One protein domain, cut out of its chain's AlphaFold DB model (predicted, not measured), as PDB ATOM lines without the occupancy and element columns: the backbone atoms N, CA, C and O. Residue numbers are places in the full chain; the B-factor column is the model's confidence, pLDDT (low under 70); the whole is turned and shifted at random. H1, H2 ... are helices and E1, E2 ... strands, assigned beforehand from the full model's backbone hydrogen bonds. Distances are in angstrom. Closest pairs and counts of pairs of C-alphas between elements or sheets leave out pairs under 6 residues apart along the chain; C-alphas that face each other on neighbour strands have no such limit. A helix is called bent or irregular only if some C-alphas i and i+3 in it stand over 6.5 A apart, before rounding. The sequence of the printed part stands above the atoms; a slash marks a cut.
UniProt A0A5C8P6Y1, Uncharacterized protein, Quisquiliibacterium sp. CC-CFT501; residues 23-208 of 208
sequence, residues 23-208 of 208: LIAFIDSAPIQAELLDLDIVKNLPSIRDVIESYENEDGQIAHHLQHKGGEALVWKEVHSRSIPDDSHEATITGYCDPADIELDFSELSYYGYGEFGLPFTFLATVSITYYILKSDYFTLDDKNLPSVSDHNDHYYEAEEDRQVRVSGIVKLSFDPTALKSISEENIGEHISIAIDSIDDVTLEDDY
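What this domain is: This is residues 23 to 208 of the 208 residues of an uncharacterized protein of Quisquiliibacterium sp. CC-CFT501 (UniProt A0A5C8P6Y1). What shape is this? It is a long rod: a twisted sheet, built along two long antiparallel strands, E5 and E7, with shorter strands on both sides, curls round helix H3. Short H1 and H2a, the first arm of the bent helix H2, lengthen one end; H5, E6 and the link between them, residues 139 to 147, lie at the other. What is it made of? The printed part has 186 residues, of mixed class, with seven named helices and eight named strands: along the chain come first the helices H1 to H4, then the strands E1 to E5, then H5, then the hairpin E6 and E7, then H6 and H7, and last E8; the sheet is branched, and its neighbour strands are antiparallel. It is loose, with a radius of gyration of the C-alphas of 22.6 A and spans of 79 by 34 by 25 A.

Where its parts are: Where are the first helices? H1, residues 23 to 27, begins with C-alpha 23 at (-97.714, 122.893, -66.904). H2, residues 30 to 59, was assigned as one helix by its hydrogen bonds but is bent, with C-alphas 43 and 46 7.9 A apart; its arms are H2a, residues 30 to 43, 20.2 A, and H2b, residues 46 to 59, 20.0 A. H3, residues 61 to 69, and H4, residues 71 to 74, follow. What comes next? E1 is residues 78 to 80, E2 90 to 96, E3 100 to 104, E4 110 to 113 and E5 116 to 134, 48.0 A long. H5 is residues 135 to 138, E6 148 to 151, E7 156 to 175, 50.7 A long, H6 179 to 182 and H7 188 to 191. E8, residues 192 to 204, ends with C-alpha 204 at (-81.520, 108.611, -12.259).

How they stand to each other: How do the helices stand? H2a and H2b, about perpendicular at 75 degrees, only graze the sheet, which curls round H3; the closest C-alphas of H3 and E3 are those of Ala 63 and Ile 102, 6.2 A apart. H4 is only just at the sheet's level, at a height of 3.8 A, and H5 is on the opposite face from H3. In H1, H2a, H2b and H3 every O i to N i+4 pair is within hydrogen-bond range; H4, H5, H6 and H7 are too short for one. How do the strands pair? N 125 of E5 and O 165 of E7 are 3.0 A apart, within hydrogen-bond range. On one side of E5 lie E2, E3 and E4, with N 94 and O 128 2.9 A, N 103 and O 122 2.8 A, and N 112 and O 116 2.9 A apart; E7 is on the other side. E6 and E8 lie on one side of E7, with N 150 and O 158 2.9 A and N 172 and O 195 2.7 A apart.

The domain as a whole: How large is it? The two C-alphas farthest apart, those of Leu 23 and Phe 139, are 80.5 A apart. Is anything cut or uncertain? The printed part has no cut and no long link; residues 145 and 208 have pLDDT under 70.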
ATOM      1  N   LEU A  23     -97.331 123.038 -68.307       88.00
ATOM      2  CA  LEU A  23     -97.714 122.893 -66.904       88.00
ATOM      3  C   LEU A  23     -97.825 121.414 -66.502       88.00
ATOM      4  O   LEU A  23     -97.413 121.053 -65.412       88.00
ATOM      5  N   ILE A  24     -98.316 120.557 -67.402       91.00
ATOM      6  CA  ILE A  24     -98.414 119.110 -67.168       91.00
ATOM      7  C   ILE A  24     -97.017 118.514 -66.960       91.00
ATOM      8  O   ILE A  24     -96.784 117.848 -65.965       91.00
ATOM      9  N   ALA A  25     -96.052 118.844 -67.825       88.75
ATOM     10  CA  ALA A  25     -94.677 118.360 -67.687       88.75
ATOM     11  C   ALA A  25     -93.967 118.878 -66.422       88.75
ATOM     12  O   ALA A  25     -92.992 118.274 -65.979       88.75
ATOM     13  N   PHE A  26     -94.408 120.011 -65.871       90.75
ATOM     14  CA  PHE A  26     -93.950 120.510 -64.575       90.75
ATOM     15  C   PHE A  26     -94.603 119.747 -63.419       90.75
ATOM     16  O   PHE A  26     -93.897 119.278 -62.531       90.75
ATOM     17  N   ILE A  27     -95.926 119.572 -63.454       89.81
ATOM     18  CA  ILE A  27     -96.676 118.824 -62.436       89.81
ATOM     19  C   ILE A  27     -96.187 117.376 -62.354       89.81
ATOM     20  O   ILE A  27     -95.982 116.871 -61.258       89.81
ATOM     21  N   ASP A  28     -95.934 116.733 -63.492       91.25
ATOM     22  CA  ASP A  28     -95.464 115.345 -63.573       91.25
ATOM     23  C   ASP A  28     -93.969 115.191 -63.239       91.25
ATOM     24  O   ASP A  28     -93.432 114.083 -63.251       91.25
ATOM     25  N   SER A  29     -93.259 116.291 -62.966       91.31
ATOM     26  CA  SER A  29     -91.849 116.220 -62.589       91.31
ATOM     27  C   SER A  29     -91.679 115.594 -61.204       91.31
ATOM     28  O   SER A  29     -92.478 115.826 -60.296       91.31
ATOM     29  N   ALA A  30     -90.606 114.816 -61.028       87.25
ATOM     30  CA  ALA A  30     -90.351 114.093 -59.783       87.25
ATOM     31  C   ALA A  30     -90.357 114.983 -58.520       87.25
ATOM     32  O   ALA A  30     -90.990 114.577 -57.548       87.25
ATOM     33  N   PRO A  31     -89.755 116.194 -58.514       86.62
ATOM     34  CA  PRO A  31     -89.807 117.065 -57.340       86.62
ATOM     35  C   PRO A  31     -91.235 117.481 -56.975       86.62
ATOM     36  O   PRO A  31     -91.595 117.479 -55.807       86.62
ATOM     37  N   ILE A  32     -92.075 117.791 -57.968       89.50
ATOM     38  CA  ILE A  32     -93.455 118.226 -57.719       89.50
ATOM     39  C   ILE A  32     -94.337 117.060 -57.276       89.50
ATOM     40  O   ILE A  32     -95.153 117.224 -56.375       89.50
ATOM     41  N   GLN A  33     -94.158 115.873 -57.857       88.38
ATOM     42  CA  GLN A  33     -94.877 114.678 -57.411       88.38
ATOM     43  C   GLN A  33     -94.503 114.270 -55.980       88.38
ATOM     44  O   GLN A  33     -95.381 113.818 -55.248       88.38
ATOM     45  N   ALA A  34     -93.246 114.462 -55.568       84.12
ATOM     46  CA  ALA A  34     -92.820 114.234 -54.189       84.12
ATOM     47  C   ALA A  34     -93.510 115.205 -53.213       84.12
ATOM     48  O   ALA A  34     -94.105 114.764 -52.239       84.12
ATOM     49  N   GLU A  35     -93.544 116.503 -53.526       86.56
ATOM     50  CA  GLU A  35     -94.258 117.495 -52.703       86.56
ATOM     51  C   GLU A  35     -95.770 117.222 -52.629       86.56
ATOM     52  O   GLU A  35     -96.393 117.349 -51.576       86.56
ATOM     53  N   LEU A  36     -96.392 116.823 -53.745       86.88
ATOM     54  CA  LEU A  36     -97.811 116.456 -53.763       86.88
ATOM     55  C   LEU A  36     -98.095 115.221 -52.901       86.88
ATOM     56  O   LEU A  36     -99.126 115.171 -52.232       86.88
ATOM     57  N   LEU A  37     -97.191 114.242 -52.916       87.31
ATOM     58  CA  LEU A  37     -97.280 113.051 -52.081       87.31
ATOM     59  C   LEU A  37     -97.201 113.407 -50.594       87.31
ATOM     60  O   LEU A  37     -98.068 112.978 -49.835       87.31
ATOM     61  N   ASP A  38     -96.241 114.240 -50.203       86.62
ATOM     62  CA  ASP A  38     -96.092 114.693 -48.818       86.62
ATOM     63  C   ASP A  38     -97.321 115.490 -48.356       86.62
ATOM     64  O   ASP A  38     -97.820 115.282 -47.252       86.62
ATOM     65  N   LEU A  39     -97.906 116.330 -49.217       87.88
ATOM     66  CA  LEU A  39     -99.164 117.023 -48.912       87.88
ATOM     67  C   LEU A  39    -100.342 116.064 -48.696       87.88
ATOM     68  O   LEU A  39    -101.214 116.342 -47.867       87.88
ATOM     69  N   ASP A  40    -100.413 114.971 -49.452       88.12
ATOM     70  CA  ASP A  40    -101.449 113.955 -49.270       88.12
ATOM     71  C   ASP A  40    -101.226 113.147 -47.984       88.12
ATOM     72  O   ASP A  40    -102.194 112.856 -47.281       88.12
ATOM     73  N   ILE A  41     -99.970 112.861 -47.628       89.31
ATOM     74  CA  ILE A  41     -99.602 112.250 -46.344       89.31
ATOM     75  C   ILE A  41    -100.017 113.164 -45.190       89.31
ATOM     76  O   ILE A  41    -100.738 112.720 -44.301       89.31
ATOM     77  N   VAL A  42     -99.663 114.454 -45.241       89.94
ATOM     78  CA  VAL A  42     -99.996 115.445 -44.201       89.94
ATOM     79  C   VAL A  42    -101.503 115.509 -43.934       89.94
ATOM     80  O   VAL A  42    -101.931 115.556 -42.781       89.94
ATOM     81  N   LYS A  43    -102.335 115.468 -44.982       90.19
ATOM     82  CA  LYS A  43    -103.804 115.446 -44.830       90.19
ATOM     83  C   LYS A  43    -104.317 114.178 -44.145       90.19
ATOM     84  O   LYS A  43    -105.350 114.238 -43.484       90.19
ATOM     85  N   ASN A  44    -103.617 113.062 -44.325       90.38
ATOM     86  CA  ASN A  44    -103.992 111.747 -43.813       90.38
ATOM     87  C   ASN A  44    -103.237 111.358 -42.530       90.38
ATOM     88  O   ASN A  44    -103.406 110.237 -42.059       90.38
ATOM     89  N   LEU A  45    -102.446 112.266 -41.939       91.50
ATOM     90  CA  LEU A  45    -101.661 111.992 -40.729       91.50
ATOM     91  C   LEU A  45    -102.464 111.373 -39.583       91.50
ATOM     92  O   LEU A  45    -101.954 110.419 -39.006       91.50
ATOM     93  N   PRO A  46    -103.695 111.829 -39.261       92.81
ATOM     94  CA  PRO A  46    -104.474 111.196 -38.200       92.81
ATOM     95  C   PRO A  46    -104.713 109.708 -38.463       92.81
ATOM     96  O   PRO A  46    -104.487 108.889 -37.588       92.81
ATOM     97  N   SER A  47    -105.076 109.341 -39.693       93.00
ATOM     98  CA  SER A  47    -105.324 107.942 -40.045       93.00
ATOM     99  C   SER A  47    -104.042 107.114 -40.108       93.00
ATOM    100  O   SER A  47    -104.064 105.944 -39.756       93.00
ATOM    101  N   ILE A  48    -102.921 107.705 -40.533       93.81
ATOM    102  CA  ILE A  48    -101.616 107.026 -40.503       93.81
ATOM    103  C   ILE A  48    -101.194 106.774 -39.054       93.81
ATOM    104  O   ILE A  48    -100.768 105.670 -38.733       93.81
ATOM    105  N   ARG A  49    -101.357 107.767 -38.174       95.25
ATOM    106  CA  ARG A  49    -101.118 107.616 -36.738       95.25
ATOM    107  C   ARG A  49    -101.962 106.483 -36.162       95.25
ATOM    108  O   ARG A  49    -101.393 105.626 -35.501       95.25
ATOM    109  N   ASP A  50    -103.266 106.465 -36.442       95.56
ATOM    110  CA  ASP A  50    -104.171 105.418 -35.953       95.56
ATOM    111  C   ASP A  50    -103.687 104.024 -36.391       95.56
ATOM    112  O   ASP A  50    -103.662 103.100 -35.588       95.56
ATOM    113  N   VAL A  51    -103.226 103.876 -37.641       95.56
ATOM    114  CA  VAL A  51    -102.675 102.607 -38.151       95.56
ATOM    115  C   VAL A  51    -101.386 102.202 -37.430       95.56
ATOM    116  O   VAL A  51    -101.230 101.030 -37.093       95.56
ATOM    117  N   ILE A  52    -100.459 103.138 -37.192       96.00
ATOM    118  CA  ILE A  52     -99.208 102.850 -36.466       96.00
ATOM    119  C   ILE A  52     -99.521 102.465 -35.011       96.00
ATOM    120  O   ILE A  52     -98.948 101.509 -34.496       96.00
ATOM    121  N   GLU A  53    -100.437 103.184 -34.362       96.62
ATOM    122  CA  GLU A  53    -100.855 102.928 -32.982       96.62
ATOM    123  C   GLU A  53    -101.558 101.569 -32.851       96.62
ATOM    124  O   GLU A  53    -101.226 100.790 -31.959       96.62
ATOM    125  N   SER A  54    -102.477 101.227 -33.760       95.62
ATOM    126  CA  SER A  54    -103.094  99.894 -33.811       95.62
ATOM    127  C   SER A  54    -102.060  98.787 -34.002       95.62
ATOM    128  O   SER A  54    -102.068  97.811 -33.257       95.62
ATOM    129  N   TYR A  55    -101.146  98.950 -34.961       94.75
ATOM    130  CA  TYR A  55    -100.082  97.982 -35.223       94.75
ATOM    131  C   TYR A  55     -99.204  97.740 -33.998       94.75
ATOM    132  O   TYR A  55     -98.907  96.596 -33.661       94.75
ATOM    133  N   GLU A  56     -98.825  98.804 -33.291       96.19
ATOM    134  CA  GLU A  56     -98.042  98.659 -32.070       96.19
ATOM    135  C   GLU A  56     -98.827  97.961 -30.956       96.19
ATOM    136  O   GLU A  56     -98.275  97.121 -30.249       96.19
ATOM    137  N   ASN A  57    -100.121  98.252 -30.816       95.00
ATOM    138  CA  ASN A  57    -100.971  97.594 -29.824       95.00
ATOM    139  C   ASN A  57    -101.179  96.093 -30.103       95.00
ATOM    140  O   ASN A  57    -101.429  95.334 -29.164       95.00
ATOM    141  N   GLU A  58    -101.105  95.664 -31.364       93.31
ATOM    142  CA  GLU A  58    -101.257  94.260 -31.760       93.31
ATOM    143  C   GLU A  58     -99.933  93.484 -31.723       93.31
ATOM    144  O   GLU A  58     -99.871  92.414 -31.111       93.31
ATOM    145  N   ASP A  59     -98.876  94.028 -32.335       91.19
ATOM    146  CA  ASP A  59     -97.618  93.310 -32.575       91.19
ATOM    147  C   ASP A  59     -96.443  93.777 -31.695       91.19
ATOM    148  O   ASP A  59     -95.434  93.066 -31.603       91.19
ATOM    149  N   GLY A  60     -96.539  94.955 -31.064       94.25
ATOM    150  CA  GLY A  60     -95.542  95.490 -30.126       94.25
ATOM    151  C   GLY A  60     -94.132  95.656 -30.702       94.25
ATOM    152  O   GLY A  60     -93.147  95.523 -29.974       94.25
ATOM    153  N   GLN A  61     -93.994  95.838 -32.019       94.56
ATOM    154  CA  GLN A  61     -92.696  95.776 -32.698       94.56
ATOM    155  C   GLN A  61     -91.797  96.977 -32.384       94.56
ATOM    156  O   GLN A  61     -90.576  96.813 -32.318       94.56
ATOM    157  N   ILE A  62     -92.366  98.166 -32.175       96.50
ATOM    158  CA  ILE A  62     -91.623  99.379 -31.814       96.50
ATOM    159  C   ILE A  62     -91.098  99.244 -30.384       96.50
ATOM    160  O   ILE A  62     -89.898  99.425 -30.161       96.50
ATOM    161  N   ALA A  63     -91.943  98.848 -29.431       97.38
ATOM    162  CA  ALA A  63     -91.523  98.587 -28.058       97.38
ATOM    163  C   ALA A  63     -90.495  97.452 -27.993       97.38
ATOM    164  O   ALA A  63     -89.471  97.590 -27.329       97.38
ATOM    165  N   HIS A  64     -90.690  96.362 -28.738       96.50
ATOM    166  CA  HIS A  64     -89.717  95.270 -28.823       96.50
ATOM    167  C   HIS A  64     -88.371  95.736 -29.409       96.50
ATOM    168  O   HIS A  64     -87.305  95.336 -28.935       96.50
ATOM    169  N   HIS A  65     -88.386  96.619 -30.412       96.25
ATOM    170  CA  HIS A  65     -87.163  97.226 -30.931       96.25
ATOM    171  C   HIS A  65     -86.449  98.054 -29.854       96.25
ATOM    172  O   HIS A  65     -85.245  97.884 -29.653       96.25
ATOM    173  N   LEU A  66     -87.176  98.904 -29.123       96.94
ATOM    174  CA  LEU A  66     -86.632  99.699 -28.018       96.94
ATOM    175  C   LEU A  66     -86.114  98.825 -26.869       96.94
ATOM    176  O   LEU A  66     -85.056  99.116 -26.320       96.94
ATOM    177  N   GLN A  67     -86.773  97.710 -26.561       96.56
ATOM    178  CA  GLN A  67     -86.315  96.757 -25.551       96.56
ATOM    179  C   GLN A  67     -84.961  96.130 -25.900       96.56
ATOM    180  O   GLN A  67     -84.168  95.842 -25.014       96.56
ATOM    181  N   HIS A  68     -84.664  95.924 -27.181       93.69
ATOM    182  CA  HIS A  68     -83.399  95.307 -27.582       93.69
ATOM    183  C   HIS A  68     -82.317  96.305 -27.989       93.69
ATOM    184  O   HIS A  68     -81.136  95.963 -27.965       93.69
ATOM    185  N   LYS A  69     -82.699  97.521 -28.389       94.62
ATOM    186  CA  LYS A  69     -81.777  98.536 -28.918       94.62
ATOM    187  C   LYS A  69     -81.654  99.783 -28.059       94.62
ATOM    188  O   LYS A  69     -80.640 100.467 -28.160       94.62
ATOM    189  N   GLY A  70     -82.623 100.057 -27.190       93.31
ATOM    190  CA  GLY A  70     -82.654 101.239 -26.326       93.31
ATOM    191  C   GLY A  70     -81.426 101.335 -25.432       93.31
ATOM    192  O   GLY A  70     -80.776 102.375 -25.389       93.31
ATOM    193  N   GLY A  71     -81.058 100.225 -24.790       92.81
ATOM    194  CA  GLY A  71     -79.896 100.169 -23.903       92.81
ATOM    195  C   GLY A  71     -78.549 100.349 -24.616       92.81
ATOM    196  O   GLY A  71     -77.663 101.009 -24.076       92.81
ATOM    197  N   GLU A  72     -78.407  99.867 -25.861       94.19
ATOM    198  CA  GLU A  72     -77.178 100.047 -26.662       94.19
ATOM    199  C   GLU A  72     -76.826 101.537 -26.821       94.19
ATOM    200  O   GLU A  72     -75.651 101.903 -26.803       94.19
ATOM    201  N   ALA A  73     -77.841 102.402 -26.931       93.12
ATOM    202  CA  ALA A  73     -77.678 103.846 -27.089       93.12
ATOM    203  C   ALA A  73     -77.301 104.587 -25.787       93.12
ATOM    204  O   ALA A  73     -77.013 105.787 -25.835       93.12
ATOM    205  N   LEU A  74     -77.313 103.903 -24.636       94.88
ATOM    206  CA  LEU A  74     -76.984 104.487 -23.330       94.88
ATOM    207  C   LEU A  74     -75.505 104.384 -22.976       94.88
ATOM    208  O   LEU A  74     -75.007 105.200 -22.206       94.88
ATOM    209  N   VAL A  75     -74.801 103.390 -23.518       95.19
ATOM    210  CA  VAL A  75     -73.395 103.157 -23.180       95.19
ATOM    211  C   VAL A  75     -72.567 104.392 -23.531       95.19
ATOM    212  O   VAL A  75     -72.714 104.965 -24.610       95.19
ATOM    213  N   TRP A  76     -71.677 104.776 -22.618       95.31
ATOM    214  CA  TRP A  76     -70.826 105.967 -22.672       95.31
ATOM    215  C   TRP A  76     -71.542 107.305 -22.481       95.31
ATOM    216  O   TRP A  76     -70.890 108.343 -22.593       95.31
ATOM    217  N   LYS A  77     -72.844 107.319 -22.174       94.69
ATOM    218  CA  LYS A  77     -73.505 108.543 -21.710       94.69
ATOM    219  C   LYS A  77     -73.165 108.817 -20.249       94.69
ATOM    220  O   LYS A  77     -72.974 107.896 -19.454       94.69
ATOM    221  N   GLU A  78     -73.111 110.099 -19.924       94.50
ATOM    222  CA  GLU A  78     -72.918 110.598 -18.568       94.50
ATOM    223  C   GLU A  78     -74.280 110.785 -17.896       94.50
ATOM    224  O   GLU A  78     -75.246 111.230 -18.522       94.50
ATOM    225  N   VAL A  79     -74.349 110.436 -16.616       93.88
ATOM    226  CA  VAL A  79     -75.466 110.763 -15.729       93.88
ATOM    227  C   VAL A  79     -74.952 111.619 -14.587       93.88
ATOM    228  O   VAL A  79     -73.843 111.410 -14.095       93.88
ATOM    229  N   HIS A  80     -75.774 112.568 -14.147       93.06
ATOM    230  CA  HIS A  80     -75.431 113.469 -13.057       93.06
ATOM    231  C   HIS A  80     -76.437 113.331 -11.923       93.06
ATOM    232  O   HIS A  80     -77.631 113.523 -12.135       93.06
ATOM    233  N   SER A  81     -75.953 113.064 -10.712       90.94
ATOM    234  CA  SER A  81     -76.780 113.054  -9.507       90.94
ATOM    235  C   SER A  81     -75.941 113.326  -8.274       90.94
ATOM    236  O   SER A  81     -74.855 112.781  -8.101       90.94
ATOM    237  N   ARG A  82     -76.503 114.092  -7.334       87.44
ATOM    238  CA  ARG A  82     -75.887 114.329  -6.015       87.44
ATOM    239  C   ARG A  82     -75.722 113.053  -5.191       87.44
ATOM    240  O   ARG A  82     -75.010 113.077  -4.191       87.44
ATOM    241  N   SER A  83     -76.422 111.984  -5.563       86.94
ATOM    242  CA  SER A  83     -76.266 110.670  -4.948       86.94
ATOM    243  C   SER A  83     -74.959 109.978  -5.350       86.94
ATOM    244  O   SER A  83     -74.511 109.101  -4.613       86.94
ATOM    245  N   ILE A  84     -74.326 110.397  -6.456       89.56
ATOM    246  CA  ILE A  84     -73.041 109.872  -6.924       89.56
ATOM    247  C   ILE A  84     -71.918 110.533  -6.102       89.56
ATOM    248  O   ILE A  84     -71.751 111.757  -6.163       89.56
ATOM    249  N   PRO A  85     -71.132 109.758  -5.333       84.31
ATOM    250  CA  PRO A  85     -70.096 110.268  -4.432       84.31
ATOM    251  C   PRO A  85     -68.762 110.571  -5.147       84.31
ATOM    252  O   PRO A  85     -67.692 110.397  -4.566       84.31
ATOM    253  N   ASP A  86     -68.831 111.002  -6.404       87.75
ATOM    254  CA  ASP A  86     -67.716 111.578  -7.161       87.75
ATOM    255  C   ASP A  86     -67.648 113.100  -6.933       87.75
ATOM    256  O   ASP A  86     -68.660 113.740  -6.626       87.75
ATOM    257  N   ASP A  87     -66.467 113.692  -7.123       83.56
ATOM    258  CA  ASP A  87     -66.227 115.131  -6.941       83.56
ATOM    259  C   ASP A  87     -67.116 115.998  -7.866       83.56
ATOM    260  O   ASP A  87     -67.492 117.119  -7.506       83.56
ATOM    261  N   SER A  88     -67.462 115.484  -9.052       87.06
ATOM    262  CA  SER A  88     -68.330 116.116 -10.062       87.06
ATOM    263  C   SER A  88     -69.784 115.648 -10.016       87.06
ATOM    264  O   SER A  88     -70.605 116.190 -10.761       87.06
ATOM    265  N   HIS A  89     -70.128 114.699  -9.137       90.31
ATOM    266  CA  HIS A  89     -71.450 114.065  -9.096       90.31
ATOM    267  C   HIS A  89     -71.854 113.431 -10.434       90.31
ATOM    268  O   HIS A  89     -73.020 113.492 -10.832       90.31
ATOM    269  N   GLU A  90     -70.881 112.862 -11.140       93.44
ATOM    270  CA  GLU A  90     -71.030 112.335 -12.491       93.44
ATOM    271  C   GLU A  90     -70.596 110.871 -12.547       93.44
ATOM    272  O   GLU A  90     -69.658 110.457 -11.864       93.44
ATOM    273  N   ALA A  91     -71.280 110.084 -13.371       94.69
ATOM    274  CA  ALA A  91     -70.863 108.732 -13.695       94.69
ATOM    275  C   ALA A  91     -71.092 108.425 -15.173       94.69
ATOM    276  O   ALA A  91     -72.015 108.944 -15.802       94.69
ATOM    277  N   THR A  92     -70.273 107.532 -15.717       96.88
ATOM    278  CA  THR A  92     -70.416 107.027 -17.081       96.88
ATOM    279  C   THR A  92     -71.186 105.714 -17.069       96.88
ATOM    280  O   THR A  92     -70.840 104.799 -16.325       96.88
ATOM    281  N   ILE A  93     -72.192 105.581 -17.931       97.31
ATOM    282  CA  ILE A  93     -72.885 104.308 -18.152       97.31
ATOM    283  C   ILE A  93     -71.957 103.359 -18.918       97.31
ATOM    284  O   ILE A  93     -71.569 103.634 -20.055       97.31
ATOM    285  N   THR A  94     -71.617 102.224 -18.318       96.50
ATOM    286  CA  THR A  94     -70.709 101.216 -18.891       96.50
ATOM    287  C   THR A  94     -71.413  99.906 -19.237       96.50
ATOM    288  O   THR A  94     -70.912  99.142 -20.067       96.50
ATOM    289  N   GLY A  95     -72.600  99.671 -18.678       95.44
ATOM    290  CA  GLY A  95     -73.433  98.503 -18.952       95.44
ATOM    291  C   GLY A  95     -74.921  98.810 -18.823       95.44
ATOM    292  O   GLY A  95     -75.313  99.840 -18.277       95.44
ATOM    293  N   TYR A  96     -75.762  97.918 -19.341       96.56
ATOM    294  CA  TYR A  96     -77.215  98.037 -19.252       96.56
ATOM    295  C   TYR A  96     -77.886  96.662 -19.241       96.56
ATOM    296  O   TYR A  96     -77.385  95.696 -19.819       96.56
ATOM    297  N   CYS A  97     -79.045  96.601 -18.596       95.06
ATOM    298  CA  CYS A  97     -80.046  95.559 -18.783       95.06
ATOM    299  C   CYS A  97     -81.060  95.996 -19.846       95.06
ATOM    300  O   CYS A  97     -81.198  97.190 -20.125       95.06
ATOM    301  N   ASP A  98     -81.788  95.034 -20.413       94.44
ATOM    302  CA  ASP A  98     -82.857  95.321 -21.371       94.44
ATOM    303  C   ASP A  98     -83.876  96.306 -20.763       94.44
ATOM    304  O   ASP A  98     -84.340  96.083 -19.638       94.44
ATOM    305  N   PRO A  99     -84.232  97.386 -21.484       96.31
ATOM    306  CA  PRO A  99     -85.294  98.292 -21.087       96.31
ATOM    307  C   PRO A  99     -86.614  97.606 -20.716       96.31
ATOM    308  O   PRO A  99     -87.040  96.610 -21.312       96.31
ATOM    309  N   ALA A 100     -87.283  98.208 -19.741       95.38
ATOM    310  CA  ALA A 100     -88.598  97.860 -19.231       95.38
ATOM    311  C   ALA A 100     -89.501  99.104 -19.215       95.38
ATOM    312  O   ALA A 100     -89.031 100.222 -19.424       95.38
ATOM    313  N   ASP A 101     -90.799  98.898 -18.969       95.94
ATOM    314  CA  ASP A 101     -91.801  99.966 -18.844       95.94
ATOM    315  C   ASP A 101     -91.733 100.987 -19.994       95.94
ATOM    316  O   ASP A 101     -91.637 102.194 -19.790       95.94
ATOM    317  N   ILE A 102     -91.718 100.466 -21.226       97.62
ATOM    318  CA  ILE A 102     -91.628 101.268 -22.444       97.62
ATOM    319  C   ILE A 102     -92.985 101.920 -22.712       97.62
ATOM    320  O   ILE A 102     -93.995 101.237 -22.874       97.62
ATOM    321  N   GLU A 103     -92.981 103.242 -22.801       97.75
ATOM    322  CA  GLU A 103     -94.128 104.080 -23.121       97.75
ATOM    323  C   GLU A 103     -93.870 104.803 -24.446       97.75
ATOM    324  O   GLU A 103     -92.788 105.352 -24.666       97.75
ATOM    325  N   LEU A 104     -94.865 104.806 -25.332       98.00
ATOM    326  CA  LEU A 104     -94.822 105.457 -26.642       98.00
ATOM    327  C   LEU A 104     -95.900 106.536 -26.696       98.00
ATOM    328  O   LEU A 104     -97.079 106.248 -26.477       98.00
ATOM    329  N   ASP A 105     -95.515 107.773 -27.006       97.50
ATOM    330  CA  ASP A 105     -96.452 108.892 -27.072       97.50
ATOM    331  C   ASP A 105     -96.923 109.147 -28.507       97.50
ATOM    332  O   ASP A 105     -96.442 110.033 -29.218       97.50
ATOM    333  N   PHE A 106     -97.927 108.381 -28.934       96.38
ATOM    334  CA  PHE A 106     -98.570 108.575 -30.237       96.38
ATOM    335  C   PHE A 106     -99.253 109.939 -30.371       96.38
ATOM    336  O   PHE A 106     -99.518 110.383 -31.493       96.38
ATOM    337  N   SER A 107     -99.545 110.628 -29.259       95.12
ATOM    338  CA  SER A 107    -100.142 111.962 -29.302       95.12
ATOM    339  C   SER A 107     -99.197 113.025 -29.854       95.12
ATOM    340  O   SER A 107     -99.669 113.953 -30.514       95.12
ATOM    341  N   GLU A 108     -97.893 112.795 -29.711       94.81
ATOM    342  CA  GLU A 108     -96.801 113.656 -30.166       94.81
ATOM    343  C   GLU A 108     -96.059 113.080 -31.398       94.81
ATOM    344  O   GLU A 108     -94.959 113.521 -31.745       94.81
ATOM    345  N   LEU A 109     -96.666 112.114 -32.109       96.06
ATOM    346  CA  LEU A 109     -96.125 111.581 -33.364       96.06
ATOM    347  C   LEU A 109     -95.954 112.708 -34.398       96.06
ATOM    348  O   LEU A 109     -96.922 113.319 -34.859       96.06
ATOM    349  N   SER A 110     -94.710 112.934 -34.808       94.69
ATOM    350  CA  SER A 110     -94.321 114.020 -35.705       94.69
ATOM    351  C   SER A 110     -93.909 113.488 -37.073       94.69
ATOM    352  O   SER A 110     -93.176 112.511 -37.159       94.69
ATOM    353  N   TYR A 111     -94.336 114.145 -38.154       94.25
ATOM    354  CA  TYR A 111     -93.920 113.818 -39.521       94.25
ATOM    355  C   TYR A 111     -92.861 114.806 -40.015       94.25
ATOM    356  O   TYR A 111     -93.094 116.017 -40.015       94.25
ATOM    357  N   TYR A 112     -91.713 114.292 -40.454       91.25
ATOM    358  CA  TYR A 112     -90.560 115.092 -40.882       91.25
ATOM    359  C   TYR A 112     -90.444 115.250 -42.406       91.25
ATOM    360  O   TYR A 112     -89.516 115.903 -42.884       91.25
ATOM    361  N   GLY A 113     -91.398 114.708 -43.170       88.62
ATOM    362  CA  GLY A 113     -91.356 114.683 -44.636       88.62
ATOM    363  C   GLY A 113     -90.750 113.391 -45.176       88.62
ATOM    364  O   GLY A 113     -90.122 112.631 -44.439       88.62
ATOM    365  N   TYR A 114     -90.965 113.117 -46.464       88.06
ATOM    366  CA  TYR A 114     -90.371 111.971 -47.167       88.06
ATOM    367  C   TYR A 114     -90.548 110.604 -46.481       88.06
ATOM    368  O   TYR A 114     -89.710 109.720 -46.625       88.06
ATOM    369  N   GLY A 115     -91.661 110.411 -45.770       91.12
ATOM    370  CA  GLY A 115     -91.995 109.131 -45.136       91.12
ATOM    371  C   GLY A 115     -91.324 108.894 -43.783       91.12
ATOM    372  O   GLY A 115     -91.398 107.784 -43.266       91.12
ATOM    373  N   GLU A 116     -90.703 109.917 -43.199       95.31
ATOM    374  CA  GLU A 116     -90.045 109.841 -41.897       95.31
ATOM    375  C   GLU A 116     -90.955 110.373 -40.786       95.31
ATOM    376  O   GLU A 116     -91.514 111.471 -40.889       95.31
ATOM    377  N   PHE A 117     -91.067 109.611 -39.701       97.06
ATOM    378  CA  PHE A 117     -91.804 109.986 -38.501       97.06
ATOM    379  C   PHE A 117     -90.914 109.890 -37.267       97.06
ATOM    380  O   PHE A 117     -90.110 108.967 -37.156       97.06
ATOM    381  N   GLY A 118     -91.093 110.811 -36.327       97.94
ATOM    382  CA  GLY A 118     -90.532 110.738 -34.984       97.94
ATOM    383  C   GLY A 118     -91.630 110.447 -33.974       97.94
ATOM    384  O   GLY A 118     -92.615 111.184 -33.898       97.94
ATOM    385  N   LEU A 119     -91.459 109.375 -33.210       98.31
ATOM    386  CA  LEU A 119     -92.346 108.970 -32.130       98.31
ATOM    387  C   LEU A 119     -91.591 109.109 -30.801       98.31
ATOM    388  O   LEU A 119     -90.585 108.423 -30.605       98.31
ATOM    389  N   PRO A 120     -92.031 109.995 -29.894       98.44
ATOM    390  CA  PRO A 120     -91.427 110.086 -28.576       98.44
ATOM    391  C   PRO A 120     -91.651 108.814 -27.765       98.44
ATOM    392  O   PRO A 120     -92.731 108.218 -27.798       98.44
ATOM    393  N   PHE A 121     -90.627 108.414 -27.020       98.12
ATOM    394  CA  PHE A 121     -90.695 107.285 -26.106       98.12
ATOM    395  C   PHE A 121     -90.099 107.628 -24.746       98.12
ATOM    396  O   PHE A 121     -89.255 108.517 -24.614       98.12
ATOM    397  N   THR A 122     -90.512 106.866 -23.739       98.06
ATOM    398  CA  THR A 122     -89.850 106.783 -22.436       98.06
ATOM    399  C   THR A 122     -89.664 105.317 -22.063       98.06
ATOM    400  O   THR A 122     -90.498 104.488 -22.408       98.06
ATOM    401  N   PHE A 123     -88.575 104.972 -21.382       97.75
ATOM    402  CA  PHE A 123     -88.412 103.650 -20.774       97.75
ATOM    403  C   PHE A 123     -87.615 103.725 -19.473       97.75
ATOM    404  O   PHE A 123     -86.916 104.707 -19.209       97.75
ATOM    405  N   LEU A 124     -87.684 102.654 -18.684       97.31
ATOM    406  CA  LEU A 124     -86.808 102.421 -17.541       97.31
ATOM    407  C   LEU A 124     -85.741 101.389 -17.890       97.31
ATOM    408  O   LEU A 124     -86.025 100.379 -18.528       97.31
ATOM    409  N   ALA A 125     -84.508 101.613 -17.458       96.81
ATOM    410  CA  ALA A 125     -83.446 100.625 -17.588       96.81
ATOM    411  C   ALA A 125     -82.588 100.591 -16.328       96.81
ATOM    412  O   ALA A 125     -82.317 101.619 -15.712       96.81
ATOM    413  N   THR A 126     -82.131  99.397 -15.965       96.69
ATOM    414  CA  THR A 126     -81.038  99.255 -15.004       96.69
ATOM    415  C   THR A 126     -79.728  99.375 -15.766       96.69
ATOM    416  O   THR A 126     -79.491  98.616 -16.705       96.69
ATOM    417  N   VAL A 127     -78.887 100.321 -15.371       96.75
ATOM    418  CA  VAL A 127     -77.578 100.585 -15.969       96.75
ATOM    419  C   VAL A 127     -76.480 100.389 -14.940       96.75
ATOM    420  O   VAL A 127     -76.647 100.746 -13.775       96.75
ATOM    421  N   SER A 128     -75.352  99.852 -15.383       96.75
ATOM    422  CA  SER A 128     -74.125  99.836 -14.594       96.75
ATOM    423  C   SER A 128     -73.403 101.149 -14.852       96.75
ATOM    424  O   SER A 128     -73.136 101.501 -16.008       96.75
ATOM    425  N   ILE A 129     -73.135 101.894 -13.786       96.31
ATOM    426  CA  ILE A 129     -72.429 103.169 -13.843       96.31
ATOM    427  C   ILE A 129     -71.036 103.022 -13.245       96.31
ATOM    428  O   ILE A 129     -70.831 102.283 -12.283       96.31
ATOM    429  N   THR A 130     -70.078 103.747 -13.809       96.44
ATOM    430  CA  THR A 130     -68.698 103.800 -13.333       96.44
ATOM    431  C   THR A 130     -68.303 105.241 -13.042       96.44
ATOM    432  O   THR A 130     -68.544 106.132 -13.858       96.44
ATOM    433  N   TYR A 131     -67.694 105.470 -11.882       95.56
ATOM    434  CA  TYR A 131     -67.194 106.776 -11.446       95.56
ATOM    435  C   TYR A 131     -65.975 106.616 -10.528       95.56
ATOM    436  O   TYR A 131     -65.622 105.506 -10.126       95.56
ATOM    437  N   TYR A 132     -65.318 107.723 -10.183       94.50
ATOM    438  CA  TYR A 132     -64.145 107.715  -9.310       94.50
ATOM    439  C   TYR A 132     -64.484 108.320  -7.949       94.50
ATOM    440  O   TYR A 132     -65.048 109.399  -7.859       94.50
ATOM    441  N   ILE A 133     -64.129 107.634  -6.863       93.31
ATOM    442  CA  ILE A 133     -64.363 108.118  -5.494       93.31
ATOM    443  C   ILE A 133     -63.045 108.241  -4.740       93.31
ATOM    444  O   ILE A 133     -62.192 107.349  -4.793       93.31
ATOM    445  N   LEU A 134     -62.871 109.338  -4.001       92.69
ATOM    446  CA  LEU A 134     -61.736 109.509  -3.099       92.69
ATOM    447  C   LEU A 134     -61.713 108.393  -2.049       92.69
ATOM    448  O   LEU A 134     -62.703 108.117  -1.371       92.69
ATOM    449  N   LYS A 135     -60.542 107.783  -1.840       93.56
ATOM    450  CA  LYS A 135     -60.369 106.704  -0.853       93.56
ATOM    451  C   LYS A 135     -60.773 107.131   0.556       93.56
ATOM    452  O   LYS A 135     -61.292 106.310   1.302       93.56
ATOM    453  N   SER A 136     -60.533 108.391   0.930       90.94
ATOM    454  CA  SER A 136     -60.970 108.934   2.222       90.94
ATOM    455  C   SER A 136     -62.485 108.917   2.371       90.94
ATOM    456  O   SER A 136     -62.981 108.590   3.447       90.94
ATOM    457  N   ASP A 137     -63.192 109.235   1.293       89.38
ATOM    458  CA  ASP A 137     -64.627 109.490   1.295       89.38
ATOM    459  C   ASP A 137     -65.397 108.173   1.234       89.38
ATOM    460  O   ASP A 137     -66.400 108.017   1.928       89.38
ATOM    461  N   TYR A 138     -64.845 107.170   0.546       89.38
ATOM    462  CA  TYR A 138     -65.358 105.800   0.552       89.38
ATOM    463  C   TYR A 138     -65.539 105.237   1.974       89.38
ATOM    464  O   TYR A 138     -66.576 104.659   2.281       89.38
ATOM    465  N   PHE A 139     -64.584 105.464   2.886       86.81
ATOM    466  CA  PHE A 139     -64.696 105.004   4.282       86.81
ATOM    467  C   PHE A 139     -65.694 105.806   5.136       86.81
ATOM    468  O   PHE A 139     -65.890 105.479   6.307       86.81
ATOM    469  N   THR A 140     -66.289 106.869   4.587       86.69
ATOM    470  CA  THR A 140     -67.330 107.666   5.257       86.69
ATOM    471  C   THR A 140     -68.745 107.328   4.791       86.69
ATOM    472  O   THR A 140     -69.704 107.797   5.407       86.69
ATOM    473  N   LEU A 141     -68.880 106.513   3.738       85.06
ATOM    474  CA  LEU A 141     -70.169 106.039   3.240       85.06
ATOM    475  C   LEU A 141     -70.839 105.085   4.245       85.06
ATOM    476  O   LEU A 141     -70.170 104.386   5.005       85.06
ATOM    477  N   ASP A 142     -72.175 105.064   4.249       81.38
ATOM    478  CA  ASP A 142     -72.952 104.113   5.053       81.38
ATOM    479  C   ASP A 142     -72.826 102.698   4.462       81.38
ATOM    480  O   ASP A 142     -72.993 102.505   3.255       81.38
ATOM    481  N   ASP A 143     -72.602 101.701   5.322       75.00
ATOM    482  CA  ASP A 143     -72.335 100.299   4.961       75.00
ATOM    483  C   ASP A 143     -73.434  99.660   4.091       75.00
ATOM    484  O   ASP A 143     -73.231  98.608   3.488       75.00
ATOM    485  N   LYS A 144     -74.630 100.255   4.051       72.12
ATOM    486  CA  LYS A 144     -75.785  99.717   3.324       72.12
ATOM    487  C   LYS A 144     -75.736  99.938   1.815       72.12
ATOM    488  O   LYS A 144     -76.354  99.150   1.108       72.12
ATOM    489  N   ASN A 145     -75.015 100.958   1.347       69.12
ATOM    490  CA  ASN A 145     -74.992 101.384  -0.056       69.12
ATOM    491  C   ASN A 145     -73.546 101.597  -0.536       69.12
ATOM    492  O   ASN A 145     -73.220 102.631  -1.113       69.12
ATOM    493  N   LEU A 146     -72.655 100.654  -0.222       83.88
ATOM    494  CA  LEU A 146     -71.274 100.716  -0.691       83.88
ATOM    495  C   LEU A 146     -71.195 100.211  -2.139       83.88
ATOM    496  O   LEU A 146     -71.570  99.060  -2.382       83.88
ATOM    497  N   PRO A 147     -70.684 101.021  -3.084       89.06
ATOM    498  CA  PRO A 147     -70.434 100.559  -4.442       89.06
ATOM    499  C   PRO A 147     -69.308  99.519  -4.451       89.06
ATOM    500  O   PRO A 147     -68.460  99.475  -3.551       89.06
ATOM    501  N   SER A 148     -69.267  98.691  -5.494       92.00
ATOM    502  CA  SER A 148     -68.124  97.809  -5.725       92.00
ATOM    503  C   SER A 148     -66.934  98.657  -6.157       92.00
ATOM    504  O   SER A 148     -67.065  99.458  -7.074       92.00
ATOM    505  N   VAL A 149     -65.775  98.506  -5.514       94.56
ATOM    506  CA  VAL A 149     -64.598  99.337  -5.807       94.56
ATOM    507  C   VAL A 149     -63.369  98.525  -6.191       94.56
ATOM    508  O   VAL A 149     -63.094  97.466  -5.619       94.56
ATOM    509  N   SER A 150     -62.578  99.065  -7.115       95.38
ATOM    510  CA  SER A 150     -61.242  98.584  -7.463       95.38
ATOM    511  C   SER A 150     -60.192  99.691  -7.311       95.38
ATOM    512  O   SER A 150     -60.499 100.886  -7.331       95.38
ATOM    513  N   ASP A 151     -58.937  99.304  -7.065       95.56
ATOM    514  CA  ASP A 151     -57.845 100.263  -6.885       95.56
ATOM    515  C   ASP A 151     -57.498 100.930  -8.221       95.56
ATOM    516  O   ASP A 151     -57.051 100.254  -9.146       95.56
ATOM    517  N   HIS A 152     -57.696 102.248  -8.312       94.00
ATOM    518  CA  HIS A 152     -57.385 103.012  -9.521       94.00
ATOM    519  C   HIS A 152     -56.023 103.709  -9.414       94.00
ATOM    520  O   HIS A 152     -55.166 103.566 -10.289       94.00
ATOM    521  N   ASN A 153     -55.801 104.465  -8.331       93.75
ATOM    522  CA  ASN A 153     -54.517 105.100  -8.021       93.75
ATOM    523  C   ASN A 153     -54.353 105.357  -6.508       93.75
ATOM    524  O   ASN A 153     -55.187 104.954  -5.700       93.75
ATOM    525  N   ASP A 154     -53.290 106.054  -6.097       93.81
ATOM    526  CA  ASP A 154     -52.990 106.341  -4.683       93.81
ATOM    527  C   ASP A 154     -54.118 107.079  -3.929       93.81
ATOM    528  O   ASP A 154     -54.199 106.979  -2.703       93.81
ATOM    529  N   HIS A 155     -54.998 107.788  -4.637       93.19
ATOM    530  CA  HIS A 155     -56.011 108.676  -4.065       93.19
ATOM    531  C   HIS A 155     -57.455 108.243  -4.334       93.19
ATOM    532  O   HIS A 155     -58.315 108.527  -3.502       93.19
ATOM    533  N   TYR A 156     -57.712 107.534  -5.434       94.12
ATOM    534  CA  TYR A 156     -59.059 107.199  -5.896       94.12
ATOM    535  C   TYR A 156     -59.276 105.691  -6.027       94.12
ATOM    536  O   TYR A 156     -58.373 104.935  -6.405       94.12
ATOM    537  N   TYR A 157     -60.504 105.277  -5.735       95.69
ATOM    538  CA  TYR A 157     -61.079 104.023  -6.194       95.69
ATOM    539  C   TYR A 157     -61.868 104.256  -7.484       95.69
ATOM    540  O   TYR A 157     -62.480 105.309  -7.650       95.69
ATOM    541  N   GLU A 158     -61.872 103.265  -8.368       95.75
ATOM    542  CA  GLU A 158     -62.868 103.150  -9.435       95.75
ATOM    543  C   GLU A 158     -64.057 102.382  -8.868       95.75
ATOM    544  O   GLU A 158     -63.883 101.264  -8.375       95.75
ATOM    545  N   ALA A 159     -65.226 103.008  -8.870       94.94
ATOM    546  CA  ALA A 159     -66.456 102.477  -8.315       94.94
ATOM    547  C   ALA A 159     -67.407 102.049  -9.434       94.94
ATOM    548  O   ALA A 159     -67.528 102.734 -10.448       94.94
ATOM    549  N   GLU A 160     -68.092 100.933  -9.217       94.94
ATOM    550  CA  GLU A 160     -69.121 100.384 -10.088       94.94
ATOM    551  C   GLU A 160     -70.355 100.030  -9.253       94.94
ATOM    552  O   GLU A 160     -70.256  99.387  -8.198       94.94
ATOM    553  N   GLU A 161     -71.523 100.453  -9.721       93.88
ATOM    554  CA  GLU A 161     -72.812 100.069  -9.151       93.88
ATOM    555  C   GLU A 161     -73.916 100.074 -10.210       93.88
ATOM    556  O   GLU A 161     -73.813 100.745 -11.238       93.88
ATOM    557  N   ASP A 162     -74.986  99.331  -9.934       94.69
ATOM    558  CA  ASP A 162     -76.176  99.304 -10.775       94.69
ATOM    559  C   ASP A 162     -77.201 100.319 -10.266       94.69
ATOM    560  O   ASP A 162     -77.557 100.334  -9.084       94.69
ATOM    561  N   ARG A 163     -77.715 101.148 -11.174       94.00
ATOM    562  CA  ARG A 163     -78.739 102.158 -10.897       94.00
ATOM    563  C   ARG A 163     -79.872 102.075 -11.901       94.00
ATOM    564  O   ARG A 163     -79.680 101.663 -13.040       94.00
ATOM    565  N   GLN A 164     -81.062 102.495 -11.484       95.69
ATOM    566  CA  GLN A 164     -82.195 102.627 -12.390       95.69
ATOM    567  C   GLN A 164     -82.209 104.029 -12.999       95.69
ATOM    568  O   GLN A 164     -82.124 105.027 -12.280       95.69
ATOM    569  N   VAL A 165     -82.326 104.093 -14.322       95.94
ATOM    570  CA  VAL A 165     -82.482 105.338 -15.073       95.94
ATOM    571  C   VAL A 165     -83.806 105.356 -15.815       95.94
ATOM    572  O   VAL A 165     -84.266 104.333 -16.329       95.94
ATOM    573  N   ARG A 166     -84.381 106.550 -15.908       96.69
ATOM    574  CA  ARG A 166     -85.434 106.900 -16.848       96.69
ATOM    575  C   ARG A 166     -84.806 107.546 -18.065       96.69
ATOM    576  O   ARG A 166     -83.969 108.438 -17.951       96.69
ATOM    577  N   VAL A 167     -85.214 107.074 -19.229       97.00
ATOM    578  CA  VAL A 167     -84.686 107.522 -20.513       97.00
ATOM    579  C   VAL A 167     -85.836 108.018 -21.358       97.00
ATOM    580  O   VAL A 167     -86.828 107.306 -21.498       97.00
ATOM    581  N   SER A 168     -85.678 109.192 -21.962       97.62
ATOM    582  CA  SER A 168     -86.596 109.694 -22.984       97.62
ATOM    583  C   SER A 168     -85.858 110.030 -24.271       97.62
ATOM    584  O   SER A 168     -84.702 110.465 -24.250       97.62
ATOM    585  N   GLY A 169     -86.532 109.855 -25.399       97.75
ATOM    586  CA  GLY A 169     -85.973 110.160 -26.707       97.75
ATOM    587  C   GLY A 169     -86.985 109.988 -27.825       97.75
ATOM    588  O   GLY A 169     -88.186 109.863 -27.581       97.75
ATOM    589  N   ILE A 170     -86.479 109.954 -29.056       98.19
ATOM    590  CA  ILE A 170     -87.286 109.798 -30.266       98.19
ATOM    591  C   ILE A 170     -86.896 108.507 -30.982       98.19
ATOM    592  O   ILE A 170     -85.724 108.272 -31.296       98.19
ATOM    593  N   VAL A 171     -87.889 107.669 -31.285       97.88
ATOM    594  CA  VAL A 171     -87.739 106.567 -32.236       97.88
ATOM    595  C   VAL A 171     -88.185 107.052 -33.609       97.88
ATOM    596  O   VAL A 171     -89.245 107.659 -33.767       97.88
ATOM    597  N   LYS A 172     -87.353 106.804 -34.615       97.94
ATOM    598  CA  LYS A 172     -87.645 107.106 -36.007       97.94
ATOM    599  C   LYS A 172     -88.325 105.922 -36.671       97.94
ATOM    600  O   LYS A 172     -87.810 104.801 -36.631       97.94
ATOM    601  N   LEU A 173     -89.447 106.201 -37.321       97.62
ATOM    602  CA  LEU A 173     -90.173 105.264 -38.166       97.62
ATOM    603  C   LEU A 173     -90.051 105.743 -39.613       97.62
ATOM    604  O   LEU A 173     -90.541 106.819 -39.958       97.62
ATOM    605  N   SER A 174     -89.388 104.952 -40.450       96.75
ATOM    606  CA  SER A 174     -89.164 105.271 -41.861       96.75
ATOM    607  C   SER A 174     -90.030 104.380 -42.744       96.75
ATOM    608  O   SER A 174     -90.039 103.157 -42.582       96.75
ATOM    609  N   PHE A 175     -90.714 104.990 -43.710       94.38
ATOM    610  CA  PHE A 175     -91.579 104.321 -44.680       94.38
ATOM    611  C   PHE A 175     -91.208 104.719 -46.106       94.38
ATOM    612  O   PHE A 175     -90.758 105.837 -46.351       94.38
ATOM    613  N   ASP A 176     -91.489 103.848 -47.078       90.25
ATOM    614  CA  ASP A 176     -91.570 104.293 -48.472       90.25
ATOM    615  C   ASP A 176     -92.754 105.275 -48.604       90.25
ATOM    616  O   ASP A 176     -93.902 104.880 -48.351       90.25
ATOM    617  N   PRO A 177     -92.530 106.534 -49.031       85.88
ATOM    618  CA  PRO A 177     -93.595 107.523 -49.177       85.88
ATOM    619  C   PRO A 177     -94.755 107.038 -50.047       85.88
ATOM    620  O   PRO A 177     -95.910 107.396 -49.824       85.88
ATOM    621  N   THR A 178     -94.467 106.216 -51.059       86.06
ATOM    622  CA  THR A 178     -95.494 105.689 -51.959       86.06
ATOM    623  C   THR A 178     -96.361 104.624 -51.293       86.06
ATOM    624  O   THR A 178     -97.555 104.558 -51.594       86.06
ATOM    625  N   ALA A 179     -95.807 103.852 -50.352       87.25
ATOM    626  CA  ALA A 179     -96.528 102.829 -49.596       87.25
ATOM    627  C   ALA A 179     -97.505 103.439 -48.576       87.25
ATOM    628  O   ALA A 179     -98.579 102.881 -48.351       87.25
ATOM    629  N   LEU A 180     -97.201 104.631 -48.042       87.12
ATOM    630  CA  LEU A 180     -98.067 105.346 -47.090       87.12
ATOM    631  C   LEU A 180     -99.472 105.652 -47.633       87.12
ATOM    632  O   LEU A 180    -100.410 105.816 -46.859       87.12
ATOM    633  N   LYS A 181     -99.659 105.690 -48.960       84.00
ATOM    634  CA  LYS A 181    -100.982 105.881 -49.587       84.00
ATOM    635  C   LYS A 181    -101.942 104.708 -49.378       84.00
ATOM    636  O   LYS A 181    -103.149 104.887 -49.530       84.00
ATOM    637  N   SER A 182    -101.416 103.520 -49.100       85.75
ATOM    638  CA  SER A 182    -102.181 102.276 -48.975       85.75
ATOM    639  C   SER A 182    -101.798 101.478 -47.732       85.75
ATOM    640  O   SER A 182    -102.015 100.265 -47.692       85.75
ATOM    641  N   ILE A 183    -101.189 102.139 -46.747       91.00
ATOM    642  CA  ILE A 183    -100.769 101.489 -45.514       91.00
ATOM    643  C   ILE A 183    -101.986 101.103 -44.672       91.00
ATOM    644  O   ILE A 183    -102.985 101.823 -44.618       91.00
ATOM    645  N   SER A 184    -101.900  99.941 -44.043       90.50
ATOM    646  CA  SER A 184    -102.913  99.374 -43.158       90.50
ATOM    647  C   SER A 184    -102.241  98.511 -42.099       90.50
ATOM    648  O   SER A 184    -101.104  98.081 -42.289       90.50
ATOM    649  N   GLU A 185    -102.978  98.175 -41.044       86.75
ATOM    650  CA  GLU A 185    -102.534  97.277 -39.967       86.75
ATOM    651  C   GLU A 185    -101.951  95.958 -40.512       86.75
ATOM    652  O   GLU A 185    -100.919  95.492 -40.052       86.75
ATOM    653  N   GLU A 186    -102.526  95.410 -41.590       87.38
ATOM    654  CA  GLU A 186    -102.084  94.132 -42.168       87.38
ATOM    655  C   GLU A 186    -100.749  94.189 -42.939       87.38
ATOM    656  O   GLU A 186    -100.152  93.143 -43.187       87.38
ATOM    657  N   ASN A 187    -100.296  95.369 -43.385       91.44
ATOM    658  CA  ASN A 187     -99.143  95.493 -44.298       91.44
ATOM    659  C   ASN A 187     -98.035  96.425 -43.796       91.44
ATOM    660  O   ASN A 187     -96.932  96.423 -44.345       91.44
ATOM    661  N   ILE A 188     -98.300  97.207 -42.752       92.44
ATOM    662  CA  ILE A 188     -97.358  98.180 -42.197       92.44
ATOM    663  C   ILE A 188     -96.025  97.540 -41.797       92.44
ATOM    664  O   ILE A 188     -94.976  98.117 -42.083       92.44
ATOM    665  N   GLY A 189     -96.050  96.330 -41.231       89.44
ATOM    666  CA  GLY A 189     -94.848  95.603 -40.821       89.44
ATOM    667  C   GLY A 189     -93.853  95.335 -41.958       89.44
ATOM    668  O   GLY A 189     -92.650  95.261 -41.719       89.44
ATOM    669  N   GLU A 190     -94.315  95.246 -43.209       90.69
ATOM    670  CA  GLU A 190     -93.451  95.043 -44.383       90.69
ATOM    671  C   GLU A 190     -92.806  96.345 -44.884       90.69
ATOM    672  O   GLU A 190     -91.844  96.317 -45.657       90.69
ATOM    673  N   HIS A 191     -93.339  97.491 -44.455       92.75
ATOM    674  CA  HIS A 191     -92.984  98.815 -44.957       92.75
ATOM    675  C   HIS A 191     -92.344  99.726 -43.908       92.75
ATOM    676  O   HIS A 191     -91.876 100.805 -44.271       92.75
ATOM    677  N   ILE A 192     -92.318  99.307 -42.642       94.94
ATOM    678  CA  ILE A 192     -91.753 100.074 -41.537       94.94
ATOM    679  C   ILE A 192     -90.297  99.687 -41.278       94.94
ATOM    680  O   ILE A 192     -89.948  98.520 -41.100       94.94
ATOM    681  N   SER A 193     -89.429 100.689 -41.214       96.31
ATOM    682  CA  SER A 193     -88.097 100.568 -40.630       96.31
ATOM    683  C   SER A 193     -88.055 101.352 -39.327       96.31
ATOM    684  O   SER A 193     -88.513 102.490 -39.277       96.31
ATOM    685  N   ILE A 194     -87.527 100.734 -38.273       97.12
ATOM    686  CA  ILE A 194     -87.496 101.295 -36.921       97.12
ATOM    687  C   ILE A 194     -86.034 101.508 -36.535       97.12
ATOM    688  O   ILE A 194     -85.210 100.602 -36.691       97.12
ATOM    689  N   ALA A 195     -85.715 102.702 -36.045       96.88
ATOM    690  CA  ALA A 195     -84.396 103.039 -35.522       96.88
ATOM    691  C   ALA A 195     -84.512 104.059 -34.388       96.88
ATOM    692  O   ALA A 195     -85.408 104.894 -34.394       96.88
ATOM    693  N   ILE A 196     -83.579 104.048 -33.440       96.44
ATOM    694  CA  ILE A 196     -83.471 105.118 -32.439       96.44
ATOM    695  C   ILE A 196     -82.870 106.348 -33.123       96.44
ATOM    696  O   ILE A 196     -81.782 106.256 -33.693       96.44
ATOM    697  N   ASP A 197     -83.579 107.475 -33.083       95.94
ATOM    698  CA  ASP A 197     -83.092 108.742 -33.636       95.94
ATOM    699  C   ASP A 197     -82.199 109.461 -32.628       95.94
ATOM    700  O   ASP A 197     -81.052 109.809 -32.918       95.94
ATOM    701  N   SER A 198     -82.717 109.624 -31.410       95.31
ATOM    702  CA  SER A 198     -82.046 110.337 -30.334       95.31
ATOM    703  C   SER A 198     -82.391 109.767 -28.962       95.31
ATOM    704  O   SER A 198     -83.443 109.168 -28.736       95.31
ATOM    705  N   ILE A 199     -81.463 109.986 -28.034       96.44
ATOM    706  CA  ILE A 199     -81.687 109.884 -26.594       96.44
ATOM    707  C   ILE A 199     -81.522 111.298 -26.060       96.44
ATOM    708  O   ILE A 199     -80.394 111.812 -26.048       96.44
ATOM    709  N   ASP A 200     -82.636 111.900 -25.667       94.75
ATOM    710  CA  ASP A 200     -82.726 113.317 -25.325       94.75
ATOM    711  C   ASP A 200     -82.383 113.563 -23.857       94.75
ATOM    712  O   ASP A 200     -81.708 114.542 -23.546       94.75
ATOM    713  N   ASP A 201     -82.795 112.651 -22.971       94.75
ATOM    714  CA  ASP A 201     -82.544 112.743 -21.533       94.75
ATOM    715  C   ASP A 201     -82.321 111.359 -20.909       94.75
ATOM    716  O   ASP A 201     -82.920 110.364 -21.331       94.75
ATOM    717  N   VAL A 202     -81.434 111.311 -19.912       95.50
ATOM    718  CA  VAL A 202     -81.171 110.142 -19.065       95.50
ATOM    719  C   VAL A 202     -81.053 110.632 -17.628       95.50
ATOM    720  O   VAL A 202     -80.097 111.324 -17.279       95.50
ATOM    721  N   THR A 203     -82.013 110.263 -16.790       93.88
ATOM    722  CA  THR A 203     -82.098 110.710 -15.396       93.88
ATOM    723  C   THR A 203     -82.139 109.522 -14.448       93.88
ATOM    724  O   THR A 203     -82.750 108.499 -14.744       93.88
ATOM    725  N   LEU A 204     -81.464 109.635 -13.303       92.38
ATOM    726  CA  LEU A 204     -81.520 108.611 -12.259       92.38
ATOM    727  C   LEU A 204     -82.886 108.669 -11.566       92.38
ATOM    728  O   LEU A 204     -83.351 109.748 -11.203       92.38
ATOM    729  N   GLU A 205     -83.530 107.517 -11.358       88.38
ATOM    730  CA  GLU A 205     -84.859 107.469 -10.717       88.38
ATOM    731  C   GLU A 205     -84.830 107.996  -9.271       88.38
ATOM    732  O   GLU A 205     -85.825 108.534  -8.797       88.38
ATOM    733  N   ASP A 206     -83.683 107.920  -8.589       79.12
ATOM    734  CA  ASP A 206     -83.506 108.443  -7.226       79.12
ATOM    735  C   ASP A 206     -83.564 109.989  -7.142       79.12
ATOM    736  O   ASP A 206     -83.640 110.537  -6.039       79.12
ATOM    737  N   ASP A 207     -83.518 110.699  -8.278       71.56
ATOM    738  CA  ASP A 207     -83.596 112.166  -8.343       71.56
ATOM    739  C   ASP A 207     -85.037 112.708  -8.506       71.56
ATOM    740  O   ASP A 207     -85.221 113.933  -8.524       71.56
ATOM    741  N   TYR A 208     -86.046 111.828  -8.595       54.66
ATOM    742  CA  TYR A 208     -87.474 112.171  -8.717       54.66
ATOM    743  C   TYR A 208     -88.251 112.172  -7.388       54.66
ATOM    744  O   TYR A 208     -87.992 111.330  -6.498       54.66
TER     745      TYR A 208